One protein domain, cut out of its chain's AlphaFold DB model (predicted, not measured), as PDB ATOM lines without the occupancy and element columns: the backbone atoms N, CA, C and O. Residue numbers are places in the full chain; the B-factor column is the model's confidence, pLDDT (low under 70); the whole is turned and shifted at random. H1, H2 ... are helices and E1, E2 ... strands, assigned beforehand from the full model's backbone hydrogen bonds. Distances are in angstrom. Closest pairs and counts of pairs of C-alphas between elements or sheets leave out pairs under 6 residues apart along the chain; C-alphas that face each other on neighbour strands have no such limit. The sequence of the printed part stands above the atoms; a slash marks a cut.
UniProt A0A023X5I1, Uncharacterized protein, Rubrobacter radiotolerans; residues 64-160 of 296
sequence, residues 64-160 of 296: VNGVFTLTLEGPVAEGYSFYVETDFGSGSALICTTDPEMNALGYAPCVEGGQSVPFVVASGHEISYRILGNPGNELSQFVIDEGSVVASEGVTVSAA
ATOM      1  N   VAL A  64      81.416 176.322 124.626       84.12
ATOM      2  CA  VAL A  64      82.031 176.094 125.936       84.12
ATOM      3  C   VAL A  64      83.550 176.152 125.829       84.12
ATOM      4  O   VAL A  64      84.163 175.606 124.909       84.12
ATOM      5  N   ASN A  65      84.168 176.819 126.802       85.25
ATOM      6  CA  ASN A  65      85.617 176.852 126.944       85.25
ATOM      7  C   ASN A  65      86.060 175.604 127.705       85.25
ATOM      8  O   ASN A  65      85.566 175.353 128.799       85.25
ATOM      9  N   GLY A  66      86.994 174.843 127.151       86.31
ATOM     10  CA  GLY A  66      87.610 173.691 127.797       86.31
ATOM     11  C   GLY A  66      89.117 173.866 127.939       86.31
ATOM     12  O   GLY A  66      89.738 174.728 127.313       86.31
ATOM     13  N   VAL A  67      89.721 173.033 128.777       87.62
ATOM     14  CA  VAL A  67      91.172 172.907 128.907       87.62
ATOM     15  C   VAL A  67      91.538 171.460 128.643       87.62
ATOM     16  O   VAL A  67      91.057 170.564 129.331       87.62
ATOM     17  N   PHE A  68      92.384 171.233 127.643       86.06
ATOM     18  CA  PHE A  68      92.985 169.935 127.374       86.06
ATOM     19  C   PHE A  68      94.314 169.852 128.117       86.06
ATOM     20  O   PHE A  68      95.174 170.708 127.926       86.06
ATOM     21  N   THR A  69      94.493 168.835 128.950       86.81
ATOM     22  CA  THR A  69      95.717 168.576 129.705       86.81
ATOM     23  C   THR A  69      96.356 167.290 129.210       86.81
ATOM     24  O   THR A  69      95.763 166.215 129.268       86.81
ATOM     25  N   LEU A  70      97.597 167.411 128.753       88.00
ATOM     26  CA  LEU A  70      98.460 166.299 128.387       88.00
ATOM     27  C   LEU A  70      99.550 166.166 129.443       88.00
ATOM     28  O   LEU A  70     100.211 167.151 129.748       88.00
ATOM     29  N   THR A  71      99.794 164.963 129.947       87.75
ATOM     30  CA  THR A  71     100.897 164.651 130.855       87.75
ATOM     31  C   THR A  71     101.765 163.567 130.237       87.75
ATOM     32  O   THR A  71     101.265 162.555 129.747       87.75
ATOM     33  N   LEU A  72     103.074 163.804 130.262       86.75
ATOM     34  CA  LEU A  72     104.095 162.860 129.829       86.75
ATOM     35  C   LEU A  72     104.931 162.471 131.035       86.75
ATOM     36  O   LEU A  72     105.564 163.333 131.649       86.75
ATOM     37  N   GLU A  73     104.914 161.184 131.359       84.81
ATOM     38  CA  GLU A  73     105.699 160.609 132.444       84.81
ATOM     39  C   GLU A  73     106.726 159.631 131.874       84.81
ATOM     40  O   GLU A  73     106.372 158.684 131.170       84.81
ATOM     41  N   GLY A  74     107.999 159.846 132.206       82.38
ATOM     42  CA  GLY A  74     109.111 159.014 131.753       82.38
ATOM     43  C   GLY A  74     109.851 159.581 130.532       82.38
ATOM     44  O   GLY A  74     109.330 160.438 129.814       82.38
ATOM     45  N   PRO A  75     111.095 159.125 130.300       79.56
ATOM     46  CA  PRO A  75     111.923 159.618 129.208       79.56
ATOM     47  C   PRO A  75     111.420 159.097 127.860       79.56
ATOM     48  O   PRO A  75     111.248 157.895 127.680       79.56
ATOM     49  N   VAL A  76     111.244 159.996 126.888       77.81
ATOM     50  CA  VAL A  76     110.983 159.610 125.494       77.81
ATOM     51  C   VAL A  76     112.231 158.949 124.922       77.81
ATOM     52  O   VAL A  76     113.300 159.559 124.906       77.81
ATOM     53  N   ALA A  77     112.099 157.697 124.483       76.69
ATOM     54  CA  ALA A  77     113.198 156.945 123.894       76.69
ATOM     55  C   ALA A  77     113.756 157.646 122.644       76.69
ATOM     56  O   ALA A  77     113.021 158.265 121.868       76.69
ATOM     57  N   GLU A  78     115.070 157.547 122.436       73.94
ATOM     58  CA  GLU A  78     115.710 158.108 121.247       73.94
ATOM     59  C   GLU A  78     115.155 157.447 119.976       73.94
ATOM     60  O   GLU A  78     115.185 156.228 119.829       73.94
ATOM     61  N   GLY A  79     114.659 158.262 119.041       75.12
ATOM     62  CA  GLY A  79     114.057 157.781 117.792       75.12
ATOM     63  C   GLY A  79     112.553 157.504 117.864       75.12
ATOM     64  O   GLY A  79     111.966 157.167 116.837       75.12
ATOM     65  N   TYR A  80     111.920 157.695 119.025       76.50
ATOM     66  CA  TYR A  80     110.468 157.676 119.154       76.50
ATOM     67  C   TYR A  80     109.908 159.092 118.976       76.50
ATOM     68  O   TYR A  80     110.174 159.984 119.784       76.50
ATOM     69  N   SER A  81     109.113 159.307 117.927       81.38
ATOM     70  CA  SER A  81     108.329 160.533 117.781       81.38
ATOM     71  C   SER A  81     106.848 160.223 117.919       81.38
ATOM     72  O   SER A  81     106.363 159.195 117.459       81.38
ATOM     73  N   PHE A  82     106.106 161.100 118.578       85.06
ATOM     74  CA  PHE A  82     104.656 161.058 118.555       85.06
ATOM     75  C   PHE A  82     104.104 162.468 118.496       85.06
ATOM     76  O   PHE A  82     104.776 163.446 118.831       85.06
ATOM     77  N   TYR A  83     102.856 162.563 118.079       85.94
ATOM     78  CA  TYR A  83     102.138 163.816 118.065       85.94
ATOM     79  C   TYR A  83     100.692 163.607 118.479       85.94
ATOM     80  O   TYR A  83     100.112 162.535 118.298       85.94
ATOM     81  N   VAL A  84     100.136 164.642 119.095       85.50
ATOM     82  CA  VAL A  84      98.777 164.629 119.624       85.50
ATOM     83  C   VAL A  84      97.928 165.525 118.745       85.50
ATOM     84  O   VAL A  84      98.210 166.715 118.612       85.50
ATOM     85  N   GLU A  85      96.895 164.948 118.145       87.12
ATOM     86  CA  GLU A  85      95.917 165.679 117.347       87.12
ATOM     87  C   GLU A  85      94.557 165.636 118.016       87.12
ATOM     88  O   GLU A  85      94.194 164.664 118.677       87.12
ATOM     89  N   THR A  86      93.800 166.692 117.794       84.06
ATOM     90  CA  THR A  86      92.418 166.832 118.226       84.06
ATOM     91  C   THR A  86      91.537 167.175 117.034       84.06
ATOM     92  O   THR A  86      92.020 167.756 116.064       84.06
ATOM     93  N   ASP A  87      90.256 166.830 117.105       81.31
ATOM     94  CA  ASP A  87      89.227 167.286 116.179       81.31
ATOM     95  C   ASP A  87      88.460 168.543 116.634       81.31
ATOM     96  O   ASP A  87      87.555 168.976 115.918       81.31
ATOM     97  N   PHE A  88      88.798 169.159 117.776       76.12
ATOM     98  CA  PHE A  88      88.059 170.326 118.273       76.12
ATOM     99  C   PHE A  88      88.306 171.518 117.330       76.12
ATOM    100  O   PHE A  88      89.431 172.004 117.198       76.12
ATOM    101  N   GLY A  89      87.243 172.017 116.687       66.88
ATOM    102  CA  GLY A  89      87.280 173.180 115.792       66.88
ATOM    103  C   GLY A  89      87.020 172.846 114.318       66.88
ATOM    104  O   GLY A  89      86.409 171.840 113.975       66.88
ATOM    105  N   SER A  90      87.453 173.722 113.405       56.59
ATOM    106  CA  SER A  90      87.198 173.594 111.957       56.59
ATOM    107  C   SER A  90      88.133 172.613 111.225       56.59
ATOM    108  O   SER A  90      88.226 172.644 109.995       56.59
ATOM    109  N   GLY A  91      88.812 171.721 111.950       65.62
ATOM    110  CA  GLY A  91      89.698 170.702 111.394       65.62
ATOM    111  C   GLY A  91      90.550 170.018 112.460       65.62
ATOM    112  O   GLY A  91      90.544 170.422 113.617       65.62
ATOM    113  N   SER A  92      91.307 168.994 112.055       69.62
ATOM    114  CA  SER A  92      92.251 168.332 112.954       69.62
ATOM    115  C   SER A  92      93.393 169.283 113.316       69.62
ATOM    116  O   SER A  92      94.176 169.652 112.435       69.62
ATOM    117  N   ALA A  93      93.493 169.679 114.581       83.44
ATOM    118  CA  ALA A  93      94.547 170.555 115.073       83.44
ATOM    119  C   ALA A  93      95.631 169.746 115.794       83.44
ATOM    120  O   ALA A  93      95.342 168.881 116.621       83.44
ATOM    121  N   LEU A  94      96.893 170.045 115.486       87.12
ATOM    122  CA  LEU A  94      98.038 169.493 116.203       87.12
ATOM    123  C   LEU A  94      98.206 170.237 117.534       87.12
ATOM    124  O   LEU A  94      98.417 171.449 117.534       87.12
ATOM    125  N   ILE A  95      98.137 169.519 118.654       86.75
ATOM    126  CA  ILE A  95      98.303 170.081 120.001       86.75
ATOM    127  C   ILE A  95      99.790 170.215 120.338       86.75
ATOM    128  O   ILE A  95     100.246 171.273 120.767       86.75
ATOM    129  N   CYS A  96     100.551 169.135 120.156       89.69
ATOM    130  CA  CYS A  96     102.007 169.137 120.265       89.69
ATOM    131  C   CYS A  96     102.626 167.936 119.552       89.69
ATOM    132  O   CYS A  96     101.931 166.997 119.157       89.69
ATOM    133  N   THR A  97     103.951 167.967 119.432       89.75
ATOM    134  CA  THR A  97     104.758 166.898 118.844       89.75
ATOM    135  C   THR A  97     106.095 166.725 119.565       89.75
ATOM    136  O   THR A  97     106.675 167.688 120.064       89.75
ATOM    137  N   THR A  98     106.615 165.502 119.633       88.25
ATOM    138  CA  THR A  98     108.016 165.249 120.015       88.25
ATOM    139  C   THR A  98     108.950 165.192 118.806       88.25
ATOM    140  O   THR A  98     110.163 165.094 118.975       88.25
ATOM    141  N   ASP A  99     108.414 165.302 117.586       87.69
ATOM    142  CA  ASP A  99     109.191 165.266 116.351       87.69
ATOM    143  C   ASP A  99     110.001 166.570 116.154       87.69
ATOM    144  O   ASP A  99     109.416 167.655 116.022       87.69
ATOM    145  N   PRO A 100     111.346 166.504 116.103       85.88
ATOM    146  CA  PRO A 100     112.187 167.681 115.909       85.88
ATOM    147  C   PRO A 100     111.977 168.364 114.549       85.88
ATOM    148  O   PRO A 100     112.140 169.583 114.461       85.88
ATOM    149  N   GLU A 101     111.599 167.629 113.499       87.81
ATOM    150  CA  GLU A 101     111.312 168.204 112.182       87.81
ATOM    151  C   GLU A 101     110.020 169.020 112.214       87.81
ATOM    152  O   GLU A 101     109.988 170.144 111.712       87.81
ATOM    153  N   MET A 102     108.972 168.515 112.873       88.62
ATOM    154  CA  MET A 102     107.737 169.282 113.055       88.62
ATOM    155  C   MET A 102     107.949 170.498 113.965       88.62
ATOM    156  O   MET A 102     107.454 171.584 113.664       88.62
ATOM    157  N   ASN A 103     108.750 170.369 115.023       88.06
ATOM    158  CA  ASN A 103     109.116 171.511 115.866       88.06
ATOM    159  C   ASN A 103     109.834 172.606 115.058       88.06
ATOM    160  O   ASN A 103     109.563 173.796 115.232       88.06
ATOM    161  N   ALA A 104     110.693 172.226 114.106       89.38
ATOM    162  CA  ALA A 104     111.347 173.171 113.200       89.38
ATOM    163  C   ALA A 104     110.373 173.872 112.228       89.38
ATOM    164  O   ALA A 104     110.679 174.960 111.739       89.38
ATOM    165  N   LEU A 105     109.196 173.286 111.974       90.12
ATOM    166  CA  LEU A 105     108.106 173.898 111.203       90.12
ATOM    167  C   LEU A 105     107.216 174.834 112.043       90.12
ATOM    168  O   LEU A 105     106.316 175.465 111.490       90.12
ATOM    169  N   GLY A 106     107.483 174.967 113.347       89.69
ATOM    170  CA  GLY A 106     106.769 175.871 114.251       89.69
ATOM    171  C   GLY A 106     105.643 175.220 115.053       89.69
ATOM    172  O   GLY A 106     104.895 175.934 115.719       89.69
ATOM    173  N   TYR A 107     105.517 173.893 115.011       88.25
ATOM    174  CA  TYR A 107     104.609 173.171 115.897       88.25
ATOM    175  C   TYR A 107     105.145 173.140 117.335       88.25
ATOM    176  O   TYR A 107     106.354 173.194 117.562       88.25
ATOM    177  N   ALA A 108     104.239 173.097 118.314       89.81
ATOM    178  CA  ALA A 108     104.611 173.139 119.724       89.81
ATOM    179  C   ALA A 108     105.248 171.809 120.176       89.81
ATOM    180  O   ALA A 108     104.678 170.747 119.902       89.81
ATOM    181  N   PRO A 109     106.381 171.837 120.904       90.81
ATOM    182  CA  PRO A 109     106.986 170.624 121.434       90.81
ATOM    183  C   PRO A 109     106.159 170.069 122.598       90.81
ATOM    184  O   PRO A 109     105.733 170.831 123.466       90.81
ATOM    185  N   CYS A 110     105.972 168.750 122.669       88.69
ATOM    186  CA  CYS A 110     105.406 168.145 123.873       88.69
ATOM    187  C   CYS A 110     106.454 168.161 124.999       88.69
ATOM    188  O   CYS A 110     107.549 167.620 124.841       88.69
ATOM    189  N   VAL A 111     106.125 168.786 126.131       86.31
ATOM    190  CA  VAL A 111     107.048 168.970 127.264       86.31
ATOM    191  C   VAL A 111     106.845 167.918 128.357       86.31
ATOM    192  O   VAL A 111     105.718 167.525 128.670       86.31
ATOM    193  N   GLU A 112     107.949 167.478 128.962       82.56
ATOM    194  CA  GLU A 112     107.929 166.603 130.138       82.56
ATOM    195  C   GLU A 112     107.244 167.313 131.320       82.56
ATOM    196  O   GLU A 112     107.408 168.520 131.511       82.56
ATOM    197  N   GLY A 113     106.440 166.582 132.097       81.50
ATOM    198  CA  GLY A 113     105.592 167.165 133.149       81.50
ATOM    199  C   GLY A 113     104.250 167.711 132.645       81.50
ATOM    200  O   GLY A 113     103.375 168.020 133.452       81.50
ATOM    201  N   GLY A 114     104.051 167.744 131.326       83.94
ATOM    202  CA  GLY A 114     102.769 168.020 130.702       83.94
ATOM    203  C   GLY A 114     102.521 169.472 130.304       83.94
ATOM    204  O   GLY A 114     103.269 170.389 130.635       83.94
ATOM    205  N   GLN A 115     101.441 169.670 129.558       87.94
ATOM    206  CA  GLN A 115     100.993 170.961 129.052       87.94
ATOM    207  C   GLN A 115      99.467 171.051 129.065       87.94
ATOM    208  O   GLN A 115      98.772 170.046 128.914       87.94
ATOM    209  N   SER A 116      98.961 172.277 129.190       88.50
ATOM    210  CA  SER A 116      97.533 172.570 129.118       88.50
ATOM    211  C   SER A 116      97.248 173.520 127.964       88.50
ATOM    212  O   SER A 116      97.868 174.579 127.866       88.50
ATOM    213  N   VAL A 117      96.302 173.148 127.105       86.19
ATOM    214  CA  VAL A 117      95.898 173.921 125.930       86.19
ATOM    215  C   VAL A 117      94.419 174.288 126.066       86.19
ATOM    216  O   VAL A 117      93.578 173.388 126.133       86.19
ATOM    217  N   PRO A 118      94.076 175.586 126.151       85.81
ATOM    218  CA  PRO A 118      92.683 176.007 126.147       85.81
ATOM    219  C   PRO A 118      92.080 175.790 124.756       85.81
ATOM    220  O   PRO A 118      92.737 176.030 123.743       85.81
ATOM    221  N   PHE A 119      90.822 175.368 124.707       85.06
ATOM    222  CA  PHE A 119      90.067 175.207 123.470       85.06
ATOM    223  C   PHE A 119      88.631 175.702 123.641       85.06
ATOM    224  O   PHE A 119      88.138 175.854 124.759       85.06
ATOM    225  N   VAL A 120      87.962 175.953 122.518       85.12
ATOM    226  CA  VAL A 120      86.548 176.331 122.466       85.12
ATOM    227  C   VAL A 120      85.840 175.324 121.577       85.12
ATOM    228  O   VAL A 120      86.322 175.023 120.485       85.12
ATOM    229  N   VAL A 121      84.730 174.772 122.053       86.00
ATOM    230  CA  VAL A 121      83.947 173.777 121.317       86.00
ATOM    231  C   VAL A 121      82.459 174.043 121.502       86.00
ATOM    232  O   VAL A 121      82.047 174.588 122.522       86.00
ATOM    233  N   ALA A 122      81.640 173.650 120.530       83.88
ATOM    234  CA  ALA A 122      80.195 173.694 120.688       83.88
ATOM    235  C   ALA A 122      79.725 172.756 121.820       83.88
ATOM    236  O   ALA A 122      80.216 171.637 121.984       83.88
ATOM    237  N   SER A 123      78.734 173.199 122.581       81.31
ATOM    238  CA  SER A 123      78.082 172.454 123.649       81.31
ATOM    239  C   SER A 123      77.487 171.160 123.102       81.31
ATOM    240  O   SER A 123      76.756 171.165 122.112       81.31
ATOM    241  N   GLY A 124      77.783 170.039 123.761       77.75
ATOM    242  CA  GLY A 124      77.318 168.715 123.340       77.75
ATOM    243  C   GLY A 124      78.074 168.112 122.150       77.75
ATOM    244  O   GLY A 124      77.674 167.052 121.673       77.75
ATOM    245  N   HIS A 125      79.148 168.748 121.675       78.75
ATOM    246  CA  HIS A 125      80.052 168.141 120.702       78.75
ATOM    247  C   HIS A 125      80.913 167.068 121.378       78.75
ATOM    248  O   HIS A 125      81.451 167.281 122.464       78.75
ATOM    249  N   GLU A 126      81.057 165.920 120.723       76.50
ATOM    250  CA  GLU A 126      81.971 164.869 121.164       76.50
ATOM    251  C   GLU A 126      83.415 165.293 120.883       76.50
ATOM    252  O   GLU A 126      83.719 165.848 119.829       76.50
ATOM    253  N   ILE A 127      84.293 165.089 121.853       74.94
ATOM    254  CA  ILE A 127      85.696 165.493 121.806       74.94
ATOM    255  C   ILE A 127      86.498 164.233 121.508       74.94
ATOM    256  O   ILE A 127      86.542 163.340 122.351       74.94
ATOM    257  N   SER A 128      87.154 164.162 120.346       78.25
ATOM    258  CA  SER A 128      88.105 163.088 120.061       78.25
ATOM    259  C   SER A 128      89.537 163.612 119.958       78.25
ATOM    260  O   SER A 128      89.829 164.700 119.451       78.25
ATOM    261  N   TYR A 129      90.476 162.826 120.470       78.31
ATOM    262  CA  TYR A 129      91.895 163.077 120.276       78.31
ATOM    263  C   TYR A 129      92.596 161.782 119.889       78.31
ATOM    264  O   TYR A 129      92.140 160.677 120.174       78.31
ATOM    265  N   ARG A 130      93.723 161.914 119.199       77.50
ATOM    266  CA  ARG A 130      94.546 160.777 118.789       77.50
ATOM    267  C   ARG A 130      96.004 161.043 119.094       77.50
ATOM    268  O   ARG A 130      96.503 162.145 118.872       77.50
ATOM    269  N   ILE A 131      96.678 160.009 119.586       78.31
ATOM    270  CA  ILE A 131      98.113 160.029 119.851       78.31
ATOM    271  C   ILE A 131      98.760 159.127 118.813       78.31
ATOM    272  O   ILE A 131      98.653 157.904 118.862       78.31
ATOM    273  N   LEU A 132      99.403 159.748 117.837       77.88
ATOM    274  CA  LEU A 132     100.024 159.045 116.728       77.88
ATOM    275  C   LEU A 132     101.500 158.875 117.046       77.88
ATOM    276  O   LEU A 132     102.237 159.854 117.082       77.88
ATOM    277  N   GLY A 133     101.898 157.636 117.335       77.12
ATOM    278  CA  GLY A 133     103.277 157.261 117.625       77.12
ATOM    279  C   GLY A 133     103.969 156.681 116.399       77.12
ATOM    280  O   GLY A 133     103.380 155.926 115.627       77.12
ATOM    281  N   ASN A 134     105.237 157.016 116.236       72.81
ATOM    282  CA  ASN A 134     106.111 156.464 115.223       72.81
ATOM    283  C   ASN A 134     107.332 155.818 115.901       72.81
ATOM    284  O   ASN A 134     108.333 156.500 116.146       72.81
ATOM    285  N   PRO A 135     107.272 154.518 116.242       61.97
ATOM    286  CA  PRO A 135     108.446 153.749 116.637       61.97
ATOM    287  C   PRO A 135     109.344 153.492 115.409       61.97
ATOM    288  O   PRO A 135     109.379 152.399 114.847       61.97
ATOM    289  N   GLY A 136     110.076 154.507 114.946       59.41
ATOM    290  CA  GLY A 136     110.996 154.371 113.811       59.41
ATOM    291  C   GLY A 136     110.328 154.428 112.427       59.41
ATOM    292  O   GLY A 136     109.619 155.373 112.117       59.41
ATOM    293  N   ASN A 137     110.631 153.487 111.522       44.91
ATOM    294  CA  ASN A 137     110.140 153.515 110.127       44.91
ATOM    295  C   ASN A 137     108.681 153.029 109.962       44.91
ATOM    296  O   ASN A 137     108.202 152.935 108.830       44.91
ATOM    297  N   GLU A 138     107.984 152.694 111.049       43.56
ATOM    298  CA  GLU A 138     106.606 152.205 111.015       43.56
ATOM    299  C   GLU A 138     105.680 153.125 111.811       43.56
ATOM    300  O   GLU A 138     105.708 153.164 113.037       43.56
ATOM    301  N   LEU A 139     104.810 153.836 111.090       45.84
ATOM    302  CA  LEU A 139     103.749 154.652 111.671       45.84
ATOM    303  C   LEU A 139     102.686 153.731 112.287       45.84
ATOM    304  O   LEU A 139     101.805 153.230 111.586       45.84
ATOM    305  N   SER A 140     102.757 153.505 113.595       50.38
ATOM    306  CA  SER A 140     101.712 152.802 114.337       50.38
ATOM    307  C   SER A 140     100.665 153.801 114.831       50.38
ATOM    308  O   SER A 140     100.885 154.560 115.775       50.38
ATOM    309  N   GLN A 141      99.501 153.815 114.186       53.78
ATOM    310  CA  GLN A 141      98.371 154.625 114.626       53.78
ATOM    311  C   GLN A 141      97.666 153.942 115.801       53.78
ATOM    312  O   GLN A 141      97.075 152.876 115.637       53.78
ATOM    313  N   PHE A 142      97.670 154.595 116.960       53.28
ATOM    314  CA  PHE A 142      96.798 154.247 118.075       53.28
ATOM    315  C   PHE A 142      95.804 155.394 118.289       53.28
ATOM    316  O   PHE A 142      96.161 156.570 118.240       53.28
ATOM    317  N   VAL A 143      94.528 155.059 118.455       54.06
ATOM    318  CA  VAL A 143      93.482 156.018 118.832       54.06
ATOM    319  C   VAL A 143      93.167 155.752 120.296       54.06
ATOM    320  O   VAL A 143      93.011 154.594 120.681       54.06
ATOM    321  N   ILE A 144      93.156 156.807 121.108       56.16
ATOM    322  CA  ILE A 144      92.912 156.720 122.544       56.16
ATOM    323  C   ILE A 144      91.655 157.533 122.809       56.16
ATOM    324  O   ILE A 144      91.712 158.756 122.885       56.16
ATOM    325  N   ASP A 145      90.531 156.835 122.928       53.03
ATOM    326  CA  ASP A 145      89.288 157.424 123.408       53.03
ATOM    327  C   ASP A 145      89.406 157.528 124.934       53.03
ATOM    328  O   ASP A 145      89.291 156.517 125.619       53.03
ATOM    329  N   GLU A 146      89.742 158.722 125.438       52.75
ATOM    330  CA  GLU A 146      89.862 159.075 126.866       52.75
ATOM    331  C   GLU A 146      90.599 158.064 127.769       52.75
ATOM    332  O   GLU A 146      90.043 157.080 128.253       52.75
ATOM    333  N   GLY A 147      91.853 158.356 128.122       56.28
ATOM    334  CA  GLY A 147      92.557 157.588 129.145       56.28
ATOM    335  C   GLY A 147      94.058 157.822 129.161       56.28
ATOM    336  O   GLY A 147      94.593 158.700 128.482       56.28
ATOM    337  N   SER A 148      94.752 157.015 129.956       55.97
ATOM    338  CA  SER A 148      96.203 156.900 129.898       55.97
ATOM    339  C   SER A 148      96.591 155.695 129.051       55.97
ATOM    340  O   SER A 148      96.012 154.613 129.167       55.97
ATOM    341  N   VAL A 149      97.594 155.873 128.199       64.62
ATOM    342  CA  VAL A 149      98.242 154.766 127.502       64.62
ATOM    343  C   VAL A 149      99.711 154.764 127.861       64.62
ATOM    344  O   VAL A 149     100.420 155.764 127.743       64.62
ATOM    345  N   VAL A 150     100.165 153.598 128.301       56.44
ATOM    346  CA  VAL A 150     101.587 153.309 128.413       56.44
ATOM    347  C   VAL A 150     102.077 153.043 126.994       56.44
ATOM    348  O   VAL A 150     101.740 152.020 126.397       56.44
ATOM    349  N   ALA A 151     102.823 153.991 126.428       60.06
ATOM    350  CA  ALA A 151     103.530 153.763 125.181       60.06
ATOM    351  C   ALA A 151     104.598 152.683 125.414       60.06
ATOM    352  O   ALA A 151     105.130 152.533 126.516       60.06
ATOM    353  N   SER A 152     104.905 151.911 124.373       54.72
ATOM    354  CA  SER A 152     105.621 150.629 124.436       54.72
ATOM    355  C   SER A 152     107.068 150.657 124.955       54.72
ATOM    356  O   SER A 152     107.726 149.625 124.931       54.72
ATOM    357  N   GLU A 153     107.572 151.774 125.480       64.38
ATOM    358  CA  GLU A 153     108.965 151.926 125.927       64.38
ATOM    359  C   GLU A 153     109.103 152.720 127.240       64.38
ATOM    360  O   GLU A 153     110.096 153.400 127.477       64.38
ATOM    361  N   GLY A 154     108.107 152.634 128.127       68.94
ATOM    362  CA  GLY A 154     108.195 153.214 129.475       68.94
ATOM    363  C   GLY A 154     107.831 154.699 129.571       68.94
ATOM    364  O   GLY A 154     107.907 155.261 130.662       68.94
ATOM    365  N   VAL A 155     107.380 155.312 128.472       75.12
ATOM    366  CA  VAL A 155     106.665 156.594 128.507       75.12
ATOM    367  C   VAL A 155     105.189 156.329 128.759       75.12
ATOM    368  O   VAL A 155     104.547 155.589 128.016       75.12
ATOM    369  N   THR A 156     104.629 156.976 129.770       80.94
ATOM    370  CA  THR A 156     103.182 157.024 129.979       80.94
ATOM    371  C   THR A 156     102.661 158.353 129.463       80.94
ATOM    372  O   THR A 156     103.107 159.418 129.890       80.94
ATOM    373  N   VAL A 157     101.718 158.285 128.524       78.88
ATOM    374  CA  VAL A 157     101.005 159.454 128.016       78.88
ATOM    375  C   VAL A 157      99.610 159.439 128.622       78.88
ATOM    376  O   VAL A 157      98.849 158.493 128.426       78.88
ATOM    377  N   SER A 158      99.277 160.483 129.370       82.75
ATOM    378  CA  SER A 158      97.943 160.683 129.931       82.75
ATOM    379  C   SER A 158      97.333 161.930 129.320       82.75
ATOM    380  O   SER A 158      97.955 162.989 129.329       82.75
ATOM    381  N   ALA A 159      96.117 161.821 128.798       82.31
ATOM    382  CA  ALA A 159      95.389 162.950 128.243       82.31
ATOM    383  C   ALA A 159      94.002 163.031 128.878       82.31
ATOM    384  O   ALA A 159      93.276 162.043 128.973       82.31
ATOM    385  N   ALA A 160      93.645 164.229 129.319       83.12
ATOM    386  CA  ALA A 160      92.355 164.534 129.908       83.12
ATOM    387  C   ALA A 160      91.883 165.894 129.404       83.12
ATOM    388  O   ALA A 160      92.688 166.750 129.045       83.12
TER     389      ALA A 160
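What this domain is: This is residues 64 to 160 of the 296 residues of an uncharacterized protein of Rubrobacter radiotolerans (UniProt A0A023X5I1). Two four-stranded sheets lie face to face as a sandwich, their strands nearly aligned; one holds E4, E1, E8 and E7, the other E3, E2, E5 and E6, and the chain passes between them four times. The one short helix, H1, lies off the E3 edge and only grazes that second sheet. The 97 printed residues hold one named helix and eight named strands in the order E1 E2 E3 H1 E4 E5 E6 E7 E8; both sheets, E4 - E1 - E8 - E7 and E3 - E2 - E5 - E6, are all antiparallel, and the class is mostly strand. The whole is compact, with a radius of gyration of the C-alphas of 13.2 A and spans of 40 by 28 by 24 A.

Where its parts are: E1, residues 64 to 73, begins with C-alpha 64 at (82.031, 176.094, 125.936) and is 29.0 A long from first to last C-alpha. E2, residues 80 to 86, is 20.3 A long, and E3, residues 93 to 97, is 11.5 A. H1 takes residues 100 to 104, with C-alpha 100 at (112.187, 167.681, 115.909). E4, residues 115 to 122, is 22.6 A long, and E5, residues 129 to 135, is 19.3 A. E6 is residues 140 to 143, 9.9 A, and E7 is residues 147 to 150, 10.0 A. E8, residues 156 to 160, is 13.2 A long and ends with C-alpha 160 at (92.355, 164.534, 129.908).

How they stand to each other: In the first sheet E1 is antiparallel to E4 at 150 degrees, with N 66 and O 119 2.8 A apart, and to E8 at 170 degrees, with N 71 and O 158 2.8 A apart. E7 and E8 form a hairpin, with N 149 and O 157 2.9 A apart. In the second sheet E2 and E3 form a hairpin, with N 95 and O 84 2.8 A apart. E2 is antiparallel to E5 at 165 degrees, with N 83 and O 132 3.0 A apart. E5 and E6 form a hairpin, with N 140 and O 133 3.2 A apart. Between the sheets, 20 pairs of C-alphas lie within 10 A, the facing parts are 10.1 A centre to centre and the strands stand at 14 degrees. At one edge, the closest C-alphas of E3 and E4 are those of Ile 95 and Val 117, 7.5 A. H1 grazes the second sheet with residues 100 to 103; its O i to N i+4 pair is within hydrogen-bond range.

The domain as a whole: The C-alphas of Glu 78 and Ser 123, the two farthest apart, are 40.3 A apart. The printed part has no cut and no long link. Mean pLDDT of the printed part is 77.0; residues 89 to 92 and 135 to 154 are under 70.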